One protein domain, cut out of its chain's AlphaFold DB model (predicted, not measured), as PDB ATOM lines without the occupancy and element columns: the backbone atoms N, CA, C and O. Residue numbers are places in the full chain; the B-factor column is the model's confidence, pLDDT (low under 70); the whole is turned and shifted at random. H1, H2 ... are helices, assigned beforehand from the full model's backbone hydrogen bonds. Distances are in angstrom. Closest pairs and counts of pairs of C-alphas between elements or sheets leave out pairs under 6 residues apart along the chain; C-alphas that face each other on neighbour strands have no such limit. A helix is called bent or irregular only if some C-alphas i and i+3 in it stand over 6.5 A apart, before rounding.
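Overview. This is residues 755 to 851 of the 1029 residues of an uncharacterized protein of Rhizophagus irregularis (UniProt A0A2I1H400). Look for an elongated shape with two ends: at one end a helical hairpin of H1 and H2 with H4 packed on H2, the three centres making a triangle, and at the other end a loop-rich lobe made of residues 798 to 836 with the short helix H3 in it. The chain leaves the helical end after H2, winds through the lobe and comes back into H4. The printed part has 97 residues with four named helices, in the order H1, H2, H3, H4, and no named strand; its class is all helix, with 51 residues in the named helices. The whole is loose, with a radius of gyration of the C-alphas of 16.0 A, and the C-alphas span 49 by 27 by 19 A.

Arrangement. Begin at H2, residues 778 to 797, the longest helix. H1, residues 763 to 774, touches it, the closest C-alphas being those of Gly 768 and Leu 785, 6.2 A apart. The two form a helical hairpin, running opposite ways at a shallow tilt of 3 degrees. H4, residues 837 to 851, also touches H2, with the C-alphas of Leu 791 and Ile 842 closest at 6.7 A. These two run opposite ways at a steep tilt of 37 degrees, only just past shallow. H1 and H4 are close but not clearly touching: their closest C-alphas, those of Ile 771 and Leu 849, are 8.0 A apart. They run the same way at a shallow tilt of 34.8 degrees, only just short of steep. H3, residues 821 to 824, touches no helix and is apart from H1, H2 and H4. In the backbone, each O i to N i+4 pair of H1 and H2 is within hydrogen-bond range, as are 9 of 11 in H4; H3 is too short for such a pair, and its one O i to N i+3 pair is within range.

Along the chain. Find C-alpha 778 at (24.560, -40.949, 13.708); from there H2 runs 28.8 A to C-alpha 797 at (4.210, -37.469, 33.819). H1 starts at C-alpha 763, at (19.732, -43.894, 34.002), and is 15.6 A long. H3 spans 5.1 A. H4 covers 20.7 A and ends at C-alpha 851, at (21.721, -54.356, 20.082).

Size, cuts and confidence. The C-alphas of Met 776 and Ala 808 are the two farthest apart, 51.3 A. The printed part has no cut. The link from H1 to H2 is tight, with 3 residues, while those from H2 to H3 and from H3 to H4 are long, with 23 and 12. The mean pLDDT of the printed part is 70.7; 36 residues are under 70, among them residues 755 to 771 and 846 to 851.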
ATOM      1  N   THR A 755      15.742 -47.393  47.075       39.09
ATOM      2  CA  THR A 755      15.284 -48.121  45.881       39.09
ATOM      3  C   THR A 755      14.491 -47.255  44.886       39.09
ATOM      4  O   THR A 755      14.128 -47.716  43.809       39.09
ATOM      5  N   CYS A 756      14.191 -45.991  45.216       40.66
ATOM      6  CA  CYS A 756      13.581 -45.043  44.272       40.66
ATOM      7  C   CYS A 756      14.606 -44.192  43.508       40.66
ATOM      8  O   CYS A 756      14.211 -43.433  42.621       40.66
ATOM      9  N   ASN A 757      15.906 -44.330  43.792       40.69
ATOM     10  CA  ASN A 757      16.938 -43.856  42.867       40.69
ATOM     11  C   ASN A 757      16.927 -44.699  41.570       40.69
ATOM     12  O   ASN A 757      17.139 -44.181  40.474       40.69
ATOM     13  N   ASP A 758      16.538 -45.972  41.698       38.75
ATOM     14  CA  ASP A 758      16.509 -46.982  40.635       38.75
ATOM     15  C   ASP A 758      15.277 -46.889  39.714       38.75
ATOM     16  O   ASP A 758      15.113 -47.687  38.793       38.75
ATOM     17  N   CYS A 759      14.425 -45.865  39.868       41.16
ATOM     18  CA  CYS A 759      13.301 -45.581  38.962       41.16
ATOM     19  C   CYS A 759      13.739 -45.049  37.571       41.16
ATOM     20  O   CYS A 759      13.022 -44.271  36.938       41.16
ATOM     21  N   GLY A 760      14.937 -45.413  37.103       46.81
ATOM     22  CA  GLY A 760      15.471 -45.126  35.767       46.81
ATOM     23  C   GLY A 760      15.783 -43.656  35.448       46.81
ATOM     24  O   GLY A 760      16.249 -43.364  34.350       46.81
ATOM     25  N   TYR A 761      15.526 -42.703  36.349       51.09
ATOM     26  CA  TYR A 761      15.513 -41.280  35.981       51.09
ATOM     27  C   TYR A 761      16.898 -40.685  35.674       51.09
ATOM     28  O   TYR A 761      17.027 -39.950  34.689       51.09
ATOM     29  N   MET A 762      17.913 -41.000  36.490       50.91
ATOM     30  CA  MET A 762      19.315 -40.718  36.145       50.91
ATOM     31  C   MET A 762      19.740 -41.596  34.970       50.91
ATOM     32  O   MET A 762      20.198 -41.062  33.965       50.91
ATOM     33  N   VAL A 763      19.393 -42.887  35.018       54.62
ATOM     34  CA  VAL A 763      19.732 -43.894  34.002       54.62
ATOM     35  C   VAL A 763      19.354 -43.466  32.575       54.62
ATOM     36  O   VAL A 763      20.142 -43.674  31.667       54.62
ATOM     37  N   PHE A 764      18.217 -42.799  32.325       60.22
ATOM     38  CA  PHE A 764      17.893 -42.262  30.984       60.22
ATOM     39  C   PHE A 764      18.773 -41.071  30.543       60.22
ATOM     40  O   PHE A 764      18.907 -40.814  29.346       60.22
ATOM     41  N   GLY A 765      19.352 -40.325  31.485       59.19
ATOM     42  CA  GLY A 765      20.417 -39.352  31.231       59.19
ATOM     43  C   GLY A 765      21.749 -40.037  30.928       59.19
ATOM     44  O   GLY A 765      22.367 -39.729  29.909       59.19
ATOM     45  N   ASP A 766      22.125 -41.018  31.745       59.53
ATOM     46  CA  ASP A 766      23.389 -41.758  31.642       59.53
ATOM     47  C   ASP A 766      23.430 -42.601  30.353       59.53
ATOM     48  O   ASP A 766      24.393 -42.545  29.592       59.53
ATOM     49  N   ILE A 767      22.318 -43.255  30.000       60.66
ATOM     50  CA  ILE A 767      22.071 -43.874  28.686       60.66
ATOM     51  C   ILE A 767      22.258 -42.859  27.552       60.66
ATOM     52  O   ILE A 767      22.792 -43.210  26.503       60.66
ATOM     53  N   GLY A 768      21.867 -41.596  27.739       67.19
ATOM     54  CA  GLY A 768      22.111 -40.532  26.762       67.19
ATOM     55  C   GLY A 768      23.601 -40.258  26.532       67.19
ATOM     56  O   GLY A 768      24.012 -40.042  25.389       67.19
ATOM     57  N   VAL A 769      24.420 -40.330  27.585       66.38
ATOM     58  CA  VAL A 769      25.889 -40.247  27.498       66.38
ATOM     59  C   VAL A 769      26.456 -41.501  26.827       66.38
ATOM     60  O   VAL A 769      27.213 -41.387  25.865       66.38
ATOM     61  N   ILE A 770      26.024 -42.692  27.254       60.19
ATOM     62  CA  ILE A 770      26.478 -43.983  26.714       60.19
ATOM     63  C   ILE A 770      26.179 -44.089  25.210       60.19
ATOM     64  O   ILE A 770      27.094 -44.393  24.445       60.19
ATOM     65  N   ILE A 771      24.954 -43.767  24.767       64.75
ATOM     66  CA  ILE A 771      24.581 -43.709  23.340       64.75
ATOM     67  C   ILE A 771      25.502 -42.742  22.591       64.75
ATOM     68  O   ILE A 771      25.996 -43.067  21.513       64.75
ATOM     69  N   SER A 772      25.748 -41.557  23.157       70.69
ATOM     70  CA  SER A 772      26.549 -40.519  22.502       70.69
ATOM     71  C   SER A 772      28.017 -40.914  22.314       70.69
ATOM     72  O   SER A 772      28.626 -40.465  21.340       70.69
ATOM     73  N   ALA A 773      28.555 -41.742  23.217       61.78
ATOM     74  CA  ALA A 773      29.945 -42.196  23.233       61.78
ATOM     75  C   ALA A 773      30.196 -43.527  22.494       61.78
ATOM     76  O   ALA A 773      31.297 -43.718  21.986       61.78
ATOM     77  N   HIS A 774      29.209 -44.431  22.421       57.66
ATOM     78  CA  HIS A 774      29.398 -45.793  21.887       57.66
ATOM     79  C   HIS A 774      28.665 -46.068  20.563       57.66
ATOM     80  O   HIS A 774      29.080 -46.951  19.815       57.66
ATOM     81  N   VAL A 775      27.599 -45.329  20.228       66.38
ATOM     82  CA  VAL A 775      26.859 -45.538  18.970       66.38
ATOM     83  C   VAL A 775      27.433 -44.635  17.879       66.38
ATOM     84  O   VAL A 775      27.146 -43.441  17.824       66.38
ATOM     85  N   MET A 776      28.247 -45.218  16.997       66.62
ATOM     86  CA  MET A 776      28.945 -44.489  15.925       66.62
ATOM     87  C   MET A 776      28.064 -44.167  14.703       66.62
ATOM     88  O   MET A 776      28.410 -43.283  13.922       66.62
ATOM     89  N   ASP A 777      26.930 -44.854  14.526       71.56
ATOM     90  CA  ASP A 777      25.957 -44.536  13.472       71.56
ATOM     91  C   ASP A 777      25.060 -43.365  13.907       71.56
ATOM     92  O   ASP A 777      24.160 -43.524  14.734       71.56
ATOM     93  N   GLU A 778      25.306 -42.170  13.361       73.88
ATOM     94  CA  GLU A 778      24.560 -40.949  13.708       73.88
ATOM     95  C   GLU A 778      23.029 -41.040  13.477       73.88
ATOM     96  O   GLU A 778      22.280 -40.560  14.335       73.88
ATOM     97  N   PRO A 779      22.507 -41.671  12.401       74.88
ATOM     98  CA  PRO A 779      21.075 -41.947  12.258       74.88
ATOM     99  C   PRO A 779      20.473 -42.755  13.423       74.88
ATOM    100  O   PRO A 779      19.465 -42.333  14.002       74.88
ATOM    101  N   LEU A 780      21.086 -43.882  13.802       70.50
ATOM    102  CA  LEU A 780      20.657 -44.727  14.923       70.50
ATOM    103  C   LEU A 780      20.801 -44.004  16.268       70.50
ATOM    104  O   LEU A 780      19.858 -43.979  17.058       70.50
ATOM    105  N   LYS A 781      21.941 -43.350  16.505       77.44
ATOM    106  CA  LYS A 781      22.218 -42.523  17.689       77.44
ATOM    107  C   LYS A 781      21.162 -41.438  17.880       77.44
ATOM    108  O   LYS A 781      20.582 -41.326  18.960       77.44
ATOM    109  N   LYS A 782      20.815 -40.699  16.822       82.94
ATOM    110  CA  LYS A 782      19.745 -39.690  16.854       82.94
ATOM    111  C   LYS A 782      18.368 -40.305  17.141       82.94
ATOM    112  O   LYS A 782      17.592 -39.720  17.904       82.94
ATOM    113  N   ARG A 783      18.064 -41.484  16.580       80.69
ATOM    114  CA  ARG A 783      16.815 -42.228  16.841       80.69
ATOM    115  C   ARG A 783      16.704 -42.659  18.307       80.69
ATOM    116  O   ARG A 783      15.687 -42.379  18.942       80.69
ATOM    117  N   LEU A 784      17.757 -43.263  18.860       74.12
ATOM    118  CA  LEU A 784      17.821 -43.711  20.254       74.12
ATOM    119  C   LEU A 784      17.746 -42.537  21.245       74.12
ATOM    120  O   LEU A 784      16.979 -42.595  22.204       74.12
ATOM    121  N   LEU A 785      18.468 -41.440  20.990       82.38
ATOM    122  CA  LEU A 785      18.403 -40.229  21.821       82.38
ATOM    123  C   LEU A 785      17.002 -39.595  21.832       82.38
ATOM    124  O   LEU A 785      16.560 -39.116  22.876       82.38
ATOM    125  N   THR A 786      16.287 -39.623  20.703       84.50
ATOM    126  CA  THR A 786      14.904 -39.118  20.624       84.50
ATOM    127  C   THR A 786      13.953 -40.005  21.434       84.50
ATOM    128  O   THR A 786      13.289 -39.497  22.340       84.50
ATOM    129  N   LYS A 787      13.972 -41.331  21.211       81.19
ATOM    130  CA  LYS A 787      13.167 -42.297  21.984       81.19
ATOM    131  C   LYS A 787      13.413 -42.181  23.494       81.19
ATOM    132  O   LYS A 787      12.459 -42.119  24.265       81.19
ATOM    133  N   SER A 788      14.675 -42.088  23.921       77.62
ATOM    134  CA  SER A 788      15.051 -41.915  25.334       77.62
ATOM    135  C   SER A 788      14.359 -40.702  25.978       77.62
ATOM    136  O   SER A 788      13.775 -40.807  27.060       77.62
ATOM    137  N   GLN A 789      14.335 -39.551  25.292       78.12
ATOM    138  CA  GLN A 789      13.675 -38.345  25.805       78.12
ATOM    139  C   GLN A 789      12.147 -38.465  25.870       78.12
ATOM    140  O   GLN A 789      11.532 -37.870  26.756       78.12
ATOM    141  N   GLU A 790      11.528 -39.207  24.954       80.81
ATOM    142  CA  GLU A 790      10.080 -39.441  24.931       80.81
ATOM    143  C   GLU A 790       9.654 -40.380  26.070       80.81
ATOM    144  O   GLU A 790       8.773 -40.031  26.860       80.81
ATOM    145  N   LEU A 791      10.354 -41.505  26.247       74.94
ATOM    146  CA  LEU A 791      10.105 -42.457  27.336       74.94
ATOM    147  C   LEU A 791      10.329 -41.821  28.718       74.94
ATOM    148  O   LEU A 791       9.489 -41.961  29.610       74.94
ATOM    149  N   ARG A 792      11.397 -41.026  28.880       72.44
ATOM    150  CA  ARG A 792      11.669 -40.268  30.115       72.44
ATOM    151  C   ARG A 792      10.548 -39.277  30.462       72.44
ATOM    152  O   ARG A 792      10.314 -39.018  31.642       72.44
ATOM    153  N   ARG A 793       9.834 -38.722  29.471       74.25
ATOM    154  CA  ARG A 793       8.656 -37.859  29.702       74.25
ATOM    155  C   ARG A 793       7.430 -38.673  30.112       74.25
ATOM    156  O   ARG A 793       6.766 -38.275  31.069       74.25
ATOM    157  N   TYR A 794       7.167 -39.795  29.438       76.44
ATOM    158  CA  TYR A 794       6.046 -40.691  29.746       76.44
ATOM    159  C   TYR A 794       6.105 -41.193  31.197       76.44
ATOM    160  O   TYR A 794       5.166 -40.970  31.964       76.44
ATOM    161  N   ILE A 795       7.241 -41.764  31.610       68.81
ATOM    162  CA  ILE A 795       7.447 -42.305  32.966       68.81
ATOM    163  C   ILE A 795       7.270 -41.212  34.038       68.81
ATOM    164  O   ILE A 795       6.635 -41.438  35.065       68.81
ATOM    165  N   HIS A 796       7.769 -39.997  33.786       63.97
ATOM    166  CA  HIS A 796       7.699 -38.886  34.741       63.97
ATOM    167  C   HIS A 796       6.281 -38.295  34.905       63.97
ATOM    168  O   HIS A 796       5.972 -37.748  35.966       63.97
ATOM    169  N   ARG A 797       5.428 -38.316  33.869       63.47
ATOM    170  CA  ARG A 797       4.210 -37.469  33.819       63.47
ATOM    171  C   ARG A 797       2.893 -38.192  33.570       63.47
ATOM    172  O   ARG A 797       1.846 -37.658  33.931       63.47
ATOM    173  N   GLU A 798       2.944 -39.331  32.900       68.69
ATOM    174  CA  GLU A 798       1.765 -40.011  32.361       68.69
ATOM    175  C   GLU A 798       1.596 -41.379  33.014       68.69
ATOM    176  O   GLU A 798       0.525 -41.645  33.542       68.69
ATOM    177  N   TYR A 799       2.664 -42.178  33.116       74.12
ATOM    178  CA  TYR A 799       2.622 -43.523  33.705       74.12
ATOM    179  C   TYR A 799       1.959 -43.570  35.094       74.12
ATOM    180  O   TYR A 799       1.142 -44.440  35.361       74.12
ATOM    181  N   SER A 800       2.241 -42.593  35.964       69.12
ATOM    182  CA  SER A 800       1.642 -42.508  37.308       69.12
ATOM    183  C   SER A 800       0.152 -42.136  37.337       69.12
ATOM    184  O   SER A 800      -0.451 -42.200  38.404       69.12
ATOM    185  N   LYS A 801      -0.442 -41.758  36.197       74.56
ATOM    186  CA  LYS A 801      -1.887 -41.516  36.028       74.56
ATOM    187  C   LYS A 801      -2.645 -42.761  35.564       74.56
ATOM    188  O   LYS A 801      -3.845 -42.837  35.780       74.56
ATOM    189  N   GLU A 802      -1.943 -43.724  34.964       77.81
ATOM    190  CA  GLU A 802      -2.487 -45.035  34.577       77.81
ATOM    191  C   GLU A 802      -2.666 -45.964  35.808       77.81
ATOM    192  O   GLU A 802      -3.311 -47.010  35.735       77.81
ATOM    193  N   LEU A 803      -2.070 -45.594  36.952       78.00
ATOM    194  CA  LEU A 803      -2.068 -46.366  38.194       78.00
ATOM    195  C   LEU A 803      -3.267 -46.008  39.089       78.00
ATOM    196  O   LEU A 803      -3.295 -44.950  39.719       78.00
ATOM    197  N   GLU A 804      -4.237 -46.913  39.191       77.00
ATOM    198  CA  GLU A 804      -5.476 -46.672  39.938       77.00
ATOM    199  C   GLU A 804      -5.351 -46.969  41.445       77.00
ATOM    200  O   GLU A 804      -5.059 -48.091  41.876       77.00
ATOM    201  N   VAL A 805      -5.641 -45.955  42.267       76.81
ATOM    202  CA  VAL A 805      -5.679 -46.037  43.734       76.81
ATOM    203  C   VAL A 805      -6.919 -45.307  44.247       76.81
ATOM    204  O   VAL A 805      -7.206 -44.181  43.846       76.81
ATOM    205  N   THR A 806      -7.662 -45.941  45.151       74.75
ATOM    206  CA  THR A 806      -8.847 -45.348  45.791       74.75
ATOM    207  C   THR A 806      -8.485 -44.180  46.718       74.75
ATOM    208  O   THR A 806      -7.369 -44.089  47.227       74.75
ATOM    209  N   ALA A 807      -9.464 -43.332  47.053       65.50
ATOM    210  CA  ALA A 807      -9.293 -42.247  48.030       65.50
ATOM    211  C   ALA A 807      -8.873 -42.720  49.445       65.50
ATOM    212  O   ALA A 807      -8.397 -41.913  50.243       65.50
ATOM    213  N   ALA A 808      -9.017 -44.016  49.750       59.38
ATOM    214  CA  ALA A 808      -8.549 -44.652  50.983       59.38
ATOM    215  C   ALA A 808      -7.092 -45.167  50.907       59.38
ATOM    216  O   ALA A 808      -6.606 -45.761  51.864       59.38
ATOM    217  N   GLY A 809      -6.396 -44.980  49.779       66.56
ATOM    218  CA  GLY A 809      -5.035 -45.482  49.551       66.56
ATOM    219  C   GLY A 809      -4.953 -46.948  49.107       66.56
ATOM    220  O   GLY A 809      -3.855 -47.458  48.903       66.56
ATOM    221  N   ILE A 810      -6.089 -47.631  48.929       72.56
ATOM    222  CA  ILE A 810      -6.136 -49.031  48.485       72.56
ATOM    223  C   ILE A 810      -5.969 -49.080  46.962       72.56
ATOM    224  O   ILE A 810      -6.735 -48.432  46.241       72.56
ATOM    225  N   ALA A 811      -4.991 -49.851  46.487       79.75
ATOM    226  CA  ALA A 811      -4.733 -50.092  45.069       79.75
ATOM    227  C   ALA A 811      -5.875 -50.869  44.389       79.75
ATOM    228  O   ALA A 811      -6.428 -51.813  44.961       79.75
ATOM    229  N   VAL A 812      -6.196 -50.505  43.148       81.94
ATOM    230  CA  VAL A 812      -7.239 -51.151  42.334       81.94
ATOM    231  C   VAL A 812      -6.596 -52.153  41.357       81.94
ATOM    232  O   VAL A 812      -5.388 -52.121  41.112       81.94
ATOM    233  N   HIS A 813      -7.383 -53.098  40.839       83.88
ATOM    234  CA  HIS A 813      -6.970 -53.924  39.701       83.88
ATOM    235  C   HIS A 813      -7.202 -53.151  38.398       83.88
ATOM    236  O   HIS A 813      -8.330 -52.755  38.121       83.88
ATOM    237  N   ASN A 814      -6.152 -52.992  37.596       83.38
ATOM    238  CA  ASN A 814      -6.235 -52.461  36.237       83.38
ATOM    239  C   ASN A 814      -6.174 -53.641  35.247       83.38
ATOM    240  O   ASN A 814      -5.391 -54.567  35.451       83.38
ATOM    241  N   SER A 815      -6.956 -53.617  34.163       83.62
ATOM    242  CA  SER A 815      -6.942 -54.672  33.135       83.62
ATOM    243  C   SER A 815      -5.623 -54.777  32.352       83.62
ATOM    244  O   SER A 815      -5.416 -55.759  31.636       83.62
ATOM    245  N   CYS A 816      -4.736 -53.782  32.467       83.50
ATOM    246  CA  CYS A 816      -3.381 -53.822  31.937       83.50
ATOM    247  C   CYS A 816      -2.367 -54.282  32.991       83.50
ATOM    248  O   CYS A 816      -2.235 -53.684  34.061       83.50
ATOM    249  N   ILE A 817      -1.594 -55.319  32.655       81.75
ATOM    250  CA  ILE A 817      -0.617 -55.938  33.565       81.75
ATOM    251  C   ILE A 817       0.451 -54.946  34.050       81.75
ATOM    252  O   ILE A 817       0.821 -54.964  35.220       81.75
ATOM    253  N   SER A 818       0.891 -54.026  33.185       76.69
ATOM    254  CA  SER A 818       1.891 -52.999  33.513       76.69
ATOM    255  C   SER A 818       1.371 -51.906  34.450       76.69
ATOM    256  O   SER A 818       2.171 -51.167  35.014       76.69
ATOM    257  N   HIS A 819       0.052 -51.766  34.605       83.81
ATOM    258  CA  HIS A 819      -0.574 -50.694  35.390       83.81
ATOM    259  C   HIS A 819      -1.272 -51.204  36.657       83.81
ATOM    260  O   HIS A 819      -1.645 -50.421  37.532       83.81
ATOM    261  N   CYS A 820      -1.432 -52.521  36.795       81.50
ATOM    262  CA  CYS A 820      -2.058 -53.135  37.955       81.50
ATOM    263  C   CYS A 820      -1.098 -53.187  39.154       81.50
ATOM    264  O   CYS A 820      -0.355 -54.153  39.340       81.50
ATOM    265  N   ILE A 821      -1.161 -52.166  40.017       78.00
ATOM    266  CA  ILE A 821      -0.387 -52.107  41.272       78.00
ATOM    267  C   ILE A 821      -0.566 -53.391  42.099       78.00
ATOM    268  O   ILE A 821       0.410 -53.939  42.608       78.00
ATOM    269  N   ARG A 822      -1.798 -53.910  42.207       77.44
ATOM    270  CA  ARG A 822      -2.063 -55.149  42.953       77.44
ATOM    271  C   ARG A 822      -1.321 -56.359  42.384       77.44
ATOM    272  O   ARG A 822      -0.934 -57.227  43.151       77.44
ATOM    273  N   HIS A 823      -1.114 -56.435  41.070       77.75
ATOM    274  CA  HIS A 823      -0.356 -57.529  40.458       77.75
ATOM    275  C   HIS A 823       1.148 -57.395  40.727       77.75
ATOM    276  O   HIS A 823       1.787 -58.379  41.079       77.75
ATOM    277  N   ALA A 824       1.689 -56.172  40.676       71.12
ATOM    278  CA  ALA A 824       3.081 -55.890  41.043       71.12
ATOM    279  C   ALA A 824       3.426 -56.246  42.508       71.12
ATOM    280  O   ALA A 824       4.578 -56.563  42.791       71.12
ATOM    281  N   PHE A 825       2.446 -56.242  43.421       71.31
ATOM    282  CA  PHE A 825       2.608 -56.714  44.807       71.31
ATOM    283  C   PHE A 825       2.187 -58.180  45.042       71.31
ATOM    284  O   PHE A 825       2.286 -58.665  46.162       71.31
ATOM    285  N   GLY A 826       1.731 -58.906  44.013       72.69
ATOM    286  CA  GLY A 826       1.267 -60.300  44.116       72.69
ATOM    287  C   GLY A 826      -0.202 -60.481  44.540       72.69
ATOM    288  O   GLY A 826      -0.766 -61.556  44.354       72.69
ATOM    289  N   ASP A 827      -0.871 -59.426  45.004       75.50
ATOM    290  CA  ASP A 827      -2.260 -59.415  45.495       75.50
ATOM    291  C   ASP A 827      -3.340 -59.416  44.382       75.50
ATOM    292  O   ASP A 827      -4.437 -58.865  44.567       75.50
ATOM    293  N   CYS A 828      -3.076 -59.979  43.194       81.25
ATOM    294  CA  CYS A 828      -4.019 -59.949  42.064       81.25
ATOM    295  C   CYS A 828      -4.041 -61.222  41.207       81.25
ATOM    296  O   CYS A 828      -3.251 -61.373  40.274       81.25
ATOM    297  N   ASN A 829      -5.068 -62.048  41.438       79.19
ATOM    298  CA  ASN A 829      -5.372 -63.270  40.677       79.19
ATOM    299  C   ASN A 829      -6.386 -63.042  39.530       79.19
ATOM    300  O   ASN A 829      -7.001 -63.990  39.049       79.19
ATOM    301  N   LEU A 830      -6.623 -61.786  39.134       82.00
ATOM    302  CA  LEU A 830      -7.502 -61.429  38.013       82.00
ATOM    303  C   LEU A 830      -6.721 -61.407  36.690       82.00
ATOM    304  O   LEU A 830      -5.514 -61.166  36.678       82.00
ATOM    305  N   ASN A 831      -7.409 -61.646  35.572       78.31
ATOM    306  CA  ASN A 831      -6.797 -61.645  34.241       78.31
ATOM    307  C   ASN A 831      -6.464 -60.221  33.771       78.31
ATOM    308  O   ASN A 831      -7.246 -59.296  33.972       78.31
ATOM    309  N   HIS A 832      -5.341 -60.073  33.064       83.12
ATOM    310  CA  HIS A 832      -4.860 -58.795  32.530       83.12
ATOM    311  C   HIS A 832      -4.775 -58.848  30.989       83.12
ATOM    312  O   HIS A 832      -3.682 -59.011  30.445       83.12
ATOM    313  N   PRO A 833      -5.909 -58.794  30.260       77.38
ATOM    314  CA  PRO A 833      -5.941 -59.014  28.810       77.38
ATOM    315  C   PRO A 833      -5.437 -57.826  27.973       77.38
ATOM    316  O   PRO A 833      -5.378 -57.938  26.751       77.38
ATOM    317  N   VAL A 834      -5.116 -56.684  28.592       82.12
ATOM    318  CA  VAL A 834      -4.687 -55.462  27.895       82.12
ATOM    319  C   VAL A 834      -3.176 -55.274  28.037       82.12
ATOM    320  O   VAL A 834      -2.635 -55.336  29.141       82.12
ATOM    321  N   THR A 835      -2.483 -54.959  26.944       76.94
ATOM    322  CA  THR A 835      -1.106 -54.446  26.989       76.94
ATOM    323  C   THR A 835      -1.086 -52.944  26.702       76.94
ATOM    324  O   THR A 835      -1.954 -52.407  26.013       76.94
ATOM    325  N   CYS A 836      -0.108 -52.237  27.269       80.00
ATOM    326  CA  CYS A 836       0.070 -50.806  27.040       80.00
ATOM    327  C   CYS A 836       1.216 -50.584  26.050       80.00
ATOM    328  O   CYS A 836       2.381 -50.807  26.383       80.00
ATOM    329  N   SER A 837       0.908 -50.050  24.868       77.00
ATOM    330  CA  SER A 837       1.892 -49.779  23.808       77.00
ATOM    331  C   SER A 837       3.000 -48.796  24.219       77.00
ATOM    332  O   SER A 837       4.134 -48.904  23.752       77.00
ATOM    333  N   LYS A 838       2.725 -47.869  25.153       72.88
ATOM    334  CA  LYS A 838       3.745 -46.985  25.755       72.88
ATOM    335  C   LYS A 838       4.648 -47.692  26.778       72.88
ATOM    336  O   LYS A 838       5.702 -47.168  27.119       72.88
ATOM    337  N   CYS A 839       4.237 -48.847  27.297       73.62
ATOM    338  CA  CYS A 839       5.061 -49.689  28.167       73.62
ATOM    339  C   CYS A 839       5.849 -50.713  27.336       73.62
ATOM    340  O   CYS A 839       7.047 -50.869  27.549       73.62
ATOM    341  N   GLU A 840       5.232 -51.311  26.313       76.50
ATOM    342  CA  GLU A 840       5.917 -52.115  25.286       76.50
ATOM    343  C   GLU A 840       7.056 -51.335  24.609       76.50
ATOM    344  O   GLU A 840       8.144 -51.875  24.389       76.50
ATOM    345  N   SER A 841       6.855 -50.039  24.338       73.50
ATOM    346  CA  SER A 841       7.890 -49.203  23.726       73.50
ATOM    347  C   SER A 841       9.136 -49.027  24.609       73.50
ATOM    348  O   SER A 841      10.232 -48.925  24.052       73.50
ATOM    349  N   ILE A 842       9.015 -49.103  25.945       69.19
ATOM    350  CA  ILE A 842      10.157 -49.121  26.878       69.19
ATOM    351  C   ILE A 842      10.995 -50.386  26.650       69.19
ATOM    352  O   ILE A 842      12.201 -50.287  26.422       69.19
ATOM    353  N   PHE A 843      10.367 -51.565  26.646       71.75
ATOM    354  CA  PHE A 843      11.072 -52.834  26.426       71.75
ATOM    355  C   PHE A 843      11.729 -52.886  25.037       71.75
ATOM    356  O   PHE A 843      12.899 -53.255  24.922       71.75
ATOM    357  N   SER A 844      11.031 -52.419  23.993       70.44
ATOM    358  CA  SER A 844      11.595 -52.349  22.635       70.44
ATOM    359  C   SER A 844      12.809 -51.415  22.533       70.44
ATOM    360  O   SER A 844      13.753 -51.712  21.804       70.44
ATOM    361  N   PHE A 845      12.820 -50.306  23.286       75.19
ATOM    362  CA  PHE A 845      13.953 -49.384  23.338       75.19
ATOM    363  C   PHE A 845      15.174 -50.027  23.999       75.19
ATOM    364  O   PHE A 845      16.281 -49.861  23.494       75.19
ATOM    365  N   PHE A 846      14.989 -50.787  25.082       63.22
ATOM    366  CA  PHE A 846      16.103 -51.460  25.748       63.22
ATOM    367  C   PHE A 846      16.726 -52.575  24.899       63.22
ATOM    368  O   PHE A 846      17.949 -52.666  24.872       63.22
ATOM    369  N   GLU A 847      15.950 -53.358  24.143       67.06
ATOM    370  CA  GLU A 847      16.531 -54.323  23.192       67.06
ATOM    371  C   GLU A 847      17.200 -53.637  21.983       67.06
ATOM    372  O   GLU A 847      18.274 -54.061  21.560       67.06
ATOM    373  N   GLU A 848      16.652 -52.528  21.466       65.19
ATOM    374  CA  GLU A 848      17.299 -51.737  20.403       65.19
ATOM    375  C   GLU A 848      18.637 -51.128  20.875       65.19
ATOM    376  O   GLU A 848      19.640 -51.168  20.161       65.19
ATOM    377  N   LEU A 849      18.675 -50.623  22.111       61.34
ATOM    378  CA  LEU A 849      19.864 -50.090  22.777       61.34
ATOM    379  C   LEU A 849      20.912 -51.186  23.046       61.34
ATOM    380  O   LEU A 849      22.095 -51.009  22.760       61.34
ATOM    381  N   LYS A 850      20.469 -52.344  23.548       66.19
ATOM    382  CA  LYS A 850      21.287 -53.538  23.810       66.19
ATOM    383  C   LYS A 850      21.846 -54.152  22.529       66.19
ATOM    384  O   LYS A 850      22.930 -54.723  22.575       66.19
ATOM    385  N   ALA A 851      21.165 -54.019  21.391       63.53
ATOM    386  CA  ALA A 851      21.721 -54.356  20.082       63.53
ATOM    387  C   ALA A 851      22.801 -53.349  19.640       63.53
ATOM    388  O   ALA A 851      23.844 -53.759  19.137       63.53
TER     389      ALA A 851